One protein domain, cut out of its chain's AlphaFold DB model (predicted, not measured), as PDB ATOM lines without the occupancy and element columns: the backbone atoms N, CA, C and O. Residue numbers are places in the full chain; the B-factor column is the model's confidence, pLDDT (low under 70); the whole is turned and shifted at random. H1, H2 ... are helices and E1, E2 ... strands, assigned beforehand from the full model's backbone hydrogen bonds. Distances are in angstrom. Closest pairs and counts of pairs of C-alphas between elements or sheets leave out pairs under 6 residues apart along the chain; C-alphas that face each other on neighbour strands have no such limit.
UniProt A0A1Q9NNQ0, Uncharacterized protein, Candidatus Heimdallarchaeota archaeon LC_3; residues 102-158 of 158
ATOM      1  N   ARG A 102     162.848 136.171 138.949       94.69
ATOM      2  CA  ARG A 102     163.758 135.016 139.001       94.69
ATOM      3  C   ARG A 102     164.499 134.876 140.329       94.69
ATOM      4  O   ARG A 102     165.153 133.857 140.533       94.69
ATOM      5  N   CYS A 103     164.447 135.891 141.186       93.56
ATOM      6  CA  CYS A 103     164.906 135.788 142.567       93.56
ATOM      7  C   CYS A 103     163.775 135.224 143.448       93.56
ATOM      8  O   CYS A 103     162.614 135.530 143.198       93.56
ATOM      9  N   GLU A 104     164.097 134.403 144.448       86.12
ATOM     10  CA  GLU A 104     163.094 133.583 145.165       86.12
ATOM     11  C   GLU A 104     162.937 133.954 146.650       86.12
ATOM     12  O   GLU A 104     161.832 133.934 147.190       86.12
ATOM     13  N   GLU A 105     164.030 134.318 147.322       82.62
ATOM     14  CA  GLU A 105     164.012 134.700 148.741       82.62
ATOM     15  C   GLU A 105     163.675 136.186 148.904       82.62
ATOM     16  O   GLU A 105     164.151 137.001 148.114       82.62
ATOM     17  N   ASN A 106     162.891 136.537 149.934       79.88
ATOM     18  CA  ASN A 106     162.446 137.911 150.228       79.88
ATOM     19  C   ASN A 106     161.768 138.592 149.024       79.88
ATOM     20  O   ASN A 106     161.962 139.771 148.733       79.88
ATOM     21  N   LYS A 107     160.981 137.806 148.279       88.19
ATOM     22  CA  LYS A 107     160.388 138.235 147.013       88.19
ATOM     23  C   LYS A 107     159.323 139.319 147.141       88.19
ATOM     24  O   LYS A 107     159.217 140.129 146.231       88.19
ATOM     25  N   GLU A 108     158.548 139.337 148.218       93.81
ATOM     26  CA  GLU A 108     157.395 140.239 148.329       93.81
ATOM     27  C   GLU A 108     157.838 141.703 148.408       93.81
ATOM     28  O   GLU A 108     157.373 142.526 147.629       93.81
ATOM     29  N   ASP A 109     158.833 142.014 149.239       94.81
ATOM     30  CA  ASP A 109     159.265 143.393 149.474       94.81
ATOM     31  C   ASP A 109     159.825 144.071 148.207       94.81
ATOM     32  O   ASP A 109     159.512 145.233 147.925       94.81
ATOM     33  N   ILE A 110     160.600 143.340 147.385       95.69
ATOM     34  CA  ILE A 110     161.070 143.864 146.090       95.69
ATOM     35  C   ILE A 110     159.901 144.089 145.126       95.69
ATOM     36  O   ILE A 110     159.893 145.083 144.396       95.69
ATOM     37  N   VAL A 111     158.915 143.187 145.104       97.12
ATOM     38  CA  VAL A 111     157.752 143.300 144.219       97.12
ATOM     39  C   VAL A 111     156.849 144.451 144.658       97.12
ATOM     40  O   VAL A 111     156.445 145.250 143.809       97.12
ATOM     41  N   ASP A 112     156.605 144.611 145.956       96.69
ATOM     42  CA  ASP A 112     155.853 145.728 146.528       96.69
ATOM     43  C   ASP A 112     156.514 147.060 146.207       96.69
ATOM     44  O   ASP A 112     155.861 147.992 145.726       96.69
ATOM     45  N   TYR A 113     157.832 147.140 146.389       97.25
ATOM     46  CA  TYR A 113     158.585 148.344 146.084       97.25
ATOM     47  C   TYR A 113     158.568 148.688 144.594       97.25
ATOM     48  O   TYR A 113     158.347 149.843 144.222       97.25
ATOM     49  N   ILE A 114     158.757 147.702 143.716       97.38
ATOM     50  CA  ILE A 114     158.674 147.916 142.268       97.38
ATOM     51  C   ILE A 114     157.255 148.338 141.876       97.38
ATOM     52  O   ILE A 114     157.105 149.284 141.104       97.38
ATOM     53  N   THR A 115     156.220 147.694 142.420       97.94
ATOM     54  CA  THR A 115     154.815 148.048 142.163       97.94
ATOM     55  C   THR A 115     154.556 149.499 142.545       97.94
ATOM     56  O   THR A 115     154.128 150.285 141.697       97.94
ATOM     57  N   TYR A 116     154.947 149.889 143.759       97.56
ATOM     58  CA  TYR A 116     154.915 151.270 144.225       97.56
ATOM     59  C   TYR A 116     155.613 152.232 143.252       97.56
ATOM     60  O   TYR A 116     155.043 153.252 142.864       97.56
ATOM     61  N   LYS A 117     156.837 151.920 142.812       97.38
ATOM     62  CA  LYS A 117     157.603 152.783 141.894       97.38
ATOM     63  C   LYS A 117     156.926 152.949 140.535       97.38
ATOM     64  O   LYS A 117     157.090 153.994 139.903       97.38
ATOM     65  N   LEU A 118     156.191 151.937 140.076       97.06
ATOM     66  CA  LEU A 118     155.474 151.962 138.802       97.06
ATOM     67  C   LEU A 118     154.158 152.735 138.874       97.06
ATOM     68  O   LEU A 118     153.807 153.412 137.904       97.06
ATOM     69  N   THR A 119     153.424 152.623 139.980       96.69
ATOM     70  CA  THR A 119     152.083 153.209 140.113       96.69
ATOM     71  C   THR A 119     152.074 154.547 140.840       96.69
ATOM     72  O   THR A 119     151.175 155.355 140.613       96.69
ATOM     73  N   GLY A 120     153.080 154.808 141.675       96.06
ATOM     74  CA  GLY A 120     153.135 155.968 142.561       96.06
ATOM     75  C   GLY A 120     152.137 155.900 143.719       96.06
ATOM     76  O   GLY A 120     151.852 156.930 144.325       96.06
ATOM     77  N   ASN A 121     151.570 154.724 144.007       95.19
ATOM     78  CA  ASN A 121     150.567 154.553 145.051       95.19
ATOM     79  C   ASN A 121     151.220 154.235 146.407       95.19
ATOM     80  O   ASN A 121     151.502 153.077 146.710       95.19
ATOM     81  N   ASP A 122     151.431 155.254 147.246       90.69
ATOM     82  CA  ASP A 122     152.005 155.080 148.592       90.69
ATOM     83  C   ASP A 122     151.123 154.204 149.514       90.69
ATOM     84  O   ASP A 122     151.629 153.641 150.477       90.69
ATOM     85  N   PHE A 123     149.820 154.043 149.232       91.12
ATOM     86  CA  PHE A 123     148.933 153.186 150.038       91.12
ATOM     87  C   PHE A 123     149.131 151.691 149.785       91.12
ATOM     88  O   PHE A 123     148.600 150.874 150.538       91.12
ATOM     89  N   TYR A 124     149.839 151.331 148.715       90.69
ATOM     90  CA  TYR A 124     150.078 149.940 148.356       90.69
ATOM     91  C   TYR A 124     151.175 149.294 149.210       90.69
ATOM     92  O   TYR A 124     151.111 148.110 149.515       90.69
ATOM     93  N   ILE A 125     152.169 150.084 149.613       93.94
ATOM     94  CA  ILE A 125     153.393 149.604 150.249       93.94
ATOM     95  C   ILE A 125     153.401 149.908 151.749       93.94
ATOM     96  O   ILE A 125     152.986 150.977 152.196       93.94
ATOM     97  N   ASN A 126     153.911 148.969 152.546       94.06
ATOM     98  CA  ASN A 126     154.136 149.194 153.970       94.06
ATOM     99  C   ASN A 126     155.234 150.255 154.196       94.06
ATOM    100  O   ASN A 126     156.265 150.236 153.529       94.06
ATOM    101  N   GLU A 127     155.051 151.152 155.171       94.81
ATOM    102  CA  GLU A 127     156.005 152.233 155.476       94.81
ATOM    103  C   GLU A 127     157.426 151.729 155.789       94.81
ATOM    104  O   GLU A 127     158.406 152.361 155.385       94.81
ATOM    105  N   TYR A 128     157.546 150.577 156.457       95.06
ATOM    106  CA  TYR A 128     158.828 149.939 156.754       95.06
ATOM    107  C   TYR A 128     159.541 149.518 155.461       95.06
ATOM    108  O   TYR A 128     160.654 149.970 155.198       95.06
ATOM    109  N   VAL A 129     158.849 148.766 154.597       94.31
ATOM    110  CA  VAL A 129     159.369 148.324 153.292       94.31
ATOM    111  C   VAL A 129     159.736 149.531 152.426       94.31
ATOM    112  O   VAL A 129     160.819 149.589 151.853       94.31
ATOM    113  N   LEU A 130     158.875 150.551 152.375       96.19
ATOM    114  CA  LEU A 130     159.135 151.770 151.611       96.19
ATOM    115  C   LEU A 130     160.406 152.492 152.075       96.19
ATOM    116  O   LEU A 130     161.149 153.023 151.247       96.19
ATOM    117  N   THR A 131     160.630 152.552 153.388       96.25
ATOM    118  CA  THR A 131     161.796 153.215 153.978       96.25
ATOM    119  C   THR A 131     163.070 152.451 153.645       96.25
ATOM    120  O   THR A 131     163.991 153.033 153.065       96.25
ATOM    121  N   ASP A 132     163.089 151.148 153.915       94.81
ATOM    122  CA  ASP A 132     164.250 150.290 153.685       94.81
ATOM    123  C   ASP A 132     164.639 150.277 152.202       94.81
ATOM    124  O   ASP A 132     165.793 150.525 151.837       94.81
ATOM    125  N   TRP A 133     163.661 150.111 151.314       95.62
ATOM    126  CA  TRP A 133     163.923 150.049 149.880       95.62
ATOM    127  C   TRP A 133     164.321 151.391 149.262       95.62
ATOM    128  O   TRP A 133     165.077 151.415 148.287       95.62
ATOM    129  N   LYS A 134     163.902 152.525 149.839       96.25
ATOM    130  CA  LYS A 134     164.441 153.842 149.457       96.25
ATOM    131  C   LYS A 134     165.926 153.970 149.803       96.25
ATOM    132  O   LYS A 134     166.661 154.575 149.022       96.25
ATOM    133  N   GLU A 135     166.388 153.406 150.918       96.06
ATOM    134  CA  GLU A 135     167.818 153.393 151.257       96.06
ATOM    135  C   GLU A 135     168.618 152.430 150.367       96.06
ATOM    136  O   GLU A 135     169.709 152.772 149.894       96.06
ATOM    137  N   ILE A 136     168.047 151.267 150.039       94.50
ATOM    138  CA  ILE A 136     168.620 150.335 149.056       94.50
ATOM    139  C   ILE A 136     168.762 151.019 147.687       94.50
ATOM    140  O   ILE A 136     169.841 150.979 147.092       94.50
ATOM    141  N   GLU A 137     167.723 151.704 147.189       96.06
ATOM    142  CA  GLU A 137     167.767 152.401 145.893       96.06
ATOM    143  C   GLU A 137     168.862 153.475 145.858       96.06
ATOM    144  O   GLU A 137     169.581 153.576 144.860       96.06
ATOM    145  N   LYS A 138     169.044 154.239 146.944       96.00
ATOM    146  CA  LYS A 138     170.130 155.230 147.048       96.00
ATOM    147  C   LYS A 138     171.515 154.598 146.895       96.00
ATOM    148  O   LYS A 138     172.404 155.227 146.326       96.00
ATOM    149  N   THR A 139     171.689 153.367 147.373       96.06
ATOM    150  CA  THR A 139     172.973 152.652 147.363       96.06
ATOM    151  C   THR A 139     173.223 151.922 146.041       96.06
ATOM    152  O   THR A 139     174.323 151.977 145.489       96.06
ATOM    153  N   PHE A 140     172.205 151.248 145.499       92.88
ATOM    154  CA  PHE A 140     172.358 150.319 144.376       92.88
ATOM    155  C   PHE A 140     171.776 150.826 143.054       92.88
ATOM    156  O   PHE A 140     172.149 150.303 142.008       92.88
ATOM    157  N   THR A 141     170.991 151.906 143.039       96.12
ATOM    158  CA  THR A 141     170.248 152.447 141.880       96.12
ATOM    159  C   THR A 141     169.080 151.574 141.410       96.12
ATOM    160  O   THR A 141     169.108 150.345 141.502       96.12
ATOM    161  N   TRP A 142     168.081 152.215 140.793       96.31
ATOM    162  CA  TRP A 142     166.917 151.549 140.193       96.31
ATOM    163  C   TRP A 142     167.284 150.431 139.203       96.31
ATOM    164  O   TRP A 142     166.687 149.356 139.200       96.31
ATOM    165  N   GLU A 143     168.318 150.642 138.384       95.94
ATOM    166  CA  GLU A 143     168.745 149.659 137.381       95.94
ATOM    167  C   GLU A 143     169.397 148.409 137.989       95.94
ATOM    168  O   GLU A 143     169.387 147.348 137.359       95.94
ATOM    169  N   LYS A 144     169.986 148.480 139.194       95.50
ATOM    170  CA  LYS A 144     170.414 147.251 139.886       95.50
ATOM    171  C   LYS A 144     169.227 146.523 140.500       95.50
ATOM    172  O   LYS A 144     169.178 145.309 140.358       95.50
ATOM    173  N   ILE A 145     168.256 147.236 141.074       96.38
ATOM    174  CA  ILE A 145     167.030 146.632 141.624       96.38
ATOM    175  C   ILE A 145     166.288 145.814 140.565       96.38
ATOM    176  O   ILE A 145     166.040 144.625 140.757       96.38
ATOM    177  N   LYS A 146     166.048 146.396 139.386       95.94
ATOM    178  CA  LYS A 146     165.424 145.665 138.272       95.94
ATOM    179  C   LYS A 146     166.230 144.442 137.838       95.94
ATOM    180  O   LYS A 146     165.659 143.390 137.566       95.94
ATOM    181  N   ARG A 147     167.560 144.555 137.767       95.31
ATOM    182  CA  ARG A 147     168.417 143.411 137.412       95.31
ATOM    183  C   ARG A 147     168.389 142.321 138.479       95.31
ATOM    184  O   ARG A 147     168.390 141.151 138.109       95.31
ATOM    185  N   ARG A 148     168.337 142.687 139.761       95.44
ATOM    186  CA  ARG A 148     168.254 141.749 140.885       95.44
ATOM    187  C   ARG A 148     166.973 140.921 140.822       95.44
ATOM    188  O   ARG A 148     167.069 139.701 140.912       95.44
ATOM    189  N   LEU A 149     165.827 141.554 140.545       95.88
ATOM    190  CA  LEU A 149     164.545 140.867 140.320       95.88
ATOM    191  C   LEU A 149     164.656 139.783 139.229       95.88
ATOM    192  O   LEU A 149     164.137 138.678 139.376       95.88
ATOM    193  N   LEU A 150     165.348 140.101 138.131       95.69
ATOM    194  CA  LEU A 150     165.500 139.238 136.954       95.69
ATOM    195  C   LEU A 150     166.684 138.252 137.045       95.69
ATOM    196  O   LEU A 150     167.002 137.579 136.059       95.69
ATOM    197  N   SER A 151     167.351 138.155 138.197       95.25
ATOM    198  CA  SER A 151     168.525 137.298 138.408       95.25
ATOM    199  C   SER A 151     168.240 136.223 139.450       95.25
ATOM    200  O   SER A 151     167.627 136.495 140.479       95.25
ATOM    201  N   ILE A 152     168.729 135.006 139.205       94.56
ATOM    202  CA  ILE A 152     168.578 133.883 140.142       94.56
ATOM    203  C   ILE A 152     169.293 134.195 141.465       94.56
ATOM    204  O   ILE A 152     170.403 134.734 141.460       94.56
ATOM    205  N   GLY A 153     168.662 133.852 142.587       92.50
ATOM    206  CA  GLY A 153     169.211 133.988 143.942       92.50
ATOM    207  C   GLY A 153     168.270 134.738 144.885       92.50
ATOM    208  O   GLY A 153     167.068 134.809 144.634       92.50
ATOM    209  N   ASN A 154     168.822 135.301 145.957       90.50
ATOM    210  CA  ASN A 154     168.075 136.099 146.929       90.50
ATOM    211  C   ASN A 154     167.743 137.495 146.358       90.50
ATOM    212  O   ASN A 154     168.582 138.101 145.686       90.50
ATOM    213  N   CYS A 155     166.522 137.998 146.575       89.62
ATOM    214  CA  CYS A 155     166.077 139.286 146.035       89.62
ATOM    215  C   CYS A 155     166.743 140.518 146.674       89.62
ATOM    216  O   CYS A 155     166.628 141.612 146.122       89.62
ATOM    217  N   GLU A 156     167.473 140.347 147.772       87.56
ATOM    218  CA  GLU A 156     168.160 141.404 148.525       87.56
ATOM    219  C   GLU A 156     169.695 141.324 148.428       87.56
ATOM    220  O   GLU A 156     170.407 142.115 149.043       87.56
ATOM    221  N   ASP A 157     170.226 140.392 147.632       87.69
ATOM    222  CA  ASP A 157     171.669 140.218 147.423       87.69
ATOM    223  C   ASP A 157     172.177 141.122 146.275       87.69
ATOM    224  O   ASP A 157     172.143 140.729 145.096       87.69
ATOM    225  N   PHE A 158     172.554 142.363 146.621       81.75
ATOM    226  CA  PHE A 158     172.857 143.491 145.714       81.75
ATOM    227  C   PHE A 158     174.343 143.794 145.443       81.75
ATOM    228  O   PHE A 158     175.187 143.647 146.354       81.75
TER     229      PHE A 158
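Overview. This is residues 102 to 158 of the 158 residues of an uncharacterized protein of Candidatus Heimdallarchaeota archaeon LC_3 (UniProt A0A1Q9NNQ0). Three helices set as a triangle make this small domain: the longest, H2, stands nearly at right angles to H1, and H3 folds back near both of them. The first residues and the stretch after H3 come together, where the short strand E1 pairs in parallel with residues 153 to 154; the link between H1 and H2 lies toward the other end of the longest axis. The printed part has 57 residues with three named helices and one named strand, in the order E1, H1, H2, H3, and the class is mostly helix. The whole is compact, with a radius of gyration of the C-alphas of 10.5 A, and rounded, with spans of 29 by 20 by 18 A.

Arrangement. H2, residues 127 to 140, touches H1, residues 107 to 119, and the closest C-alphas are those of Asp 109 and Val 129, 6.2 A apart. H1 touches H2 with residues 109 to 113 alone, and H2 touches H1 with residues 129 to 133 alone. Their lines stand at 86 degrees, about perpendicular. H3, residues 142 to 149, is close to H2 but not clearly touching, with the C-alphas of Glu 137 and Ile 145 closest at 7.2 A. The lines of H2 and H3 stand at 72 degrees, only just about perpendicular. H3 is also close to H1 but not clearly touching, with the C-alphas of Ile 110 and Leu 149 closest at 7.4 A. H1 and H3 run opposite ways at a steep tilt of 40 degrees. E1, residues 103 to 105, pairs with no named strand, but it pairs in parallel with residues 153 to 154. The closest C-alphas of E1 and H3 are those of Cys 103 and Leu 149, 5.6 A apart. E1 and H2 are apart, and E1 and H1 meet only through their link. In H1, H2 and H3, every O i to N i+4 pair is within hydrogen-bond range.

Along the chain. H2 measures 19.9 A from C-alpha 127 at (156.005, 152.233, 155.476) to C-alpha 140 at (172.358, 150.319, 144.376). H1 measures 18.5 A from C-alpha 107 to C-alpha 119, and H3 measures 10.9 A and ends with C-alpha 149 at (164.545, 140.867, 140.320). E1 measures 6.3 A and begins with C-alpha 103 at (164.906, 135.788, 142.567).

Size, cuts and confidence. The two C-alphas farthest apart are those of Phe 123 and Ile 152, at 29.3 A. The printed part has no cut and ends at Phe 158, the chain's last residue. The links from E1 to H1 and from H2 to H3 are tight, and the link from H1 to H2, with 7 residues, is short. The mean pLDDT of the printed part is 93.8, and no printed residue is under 70.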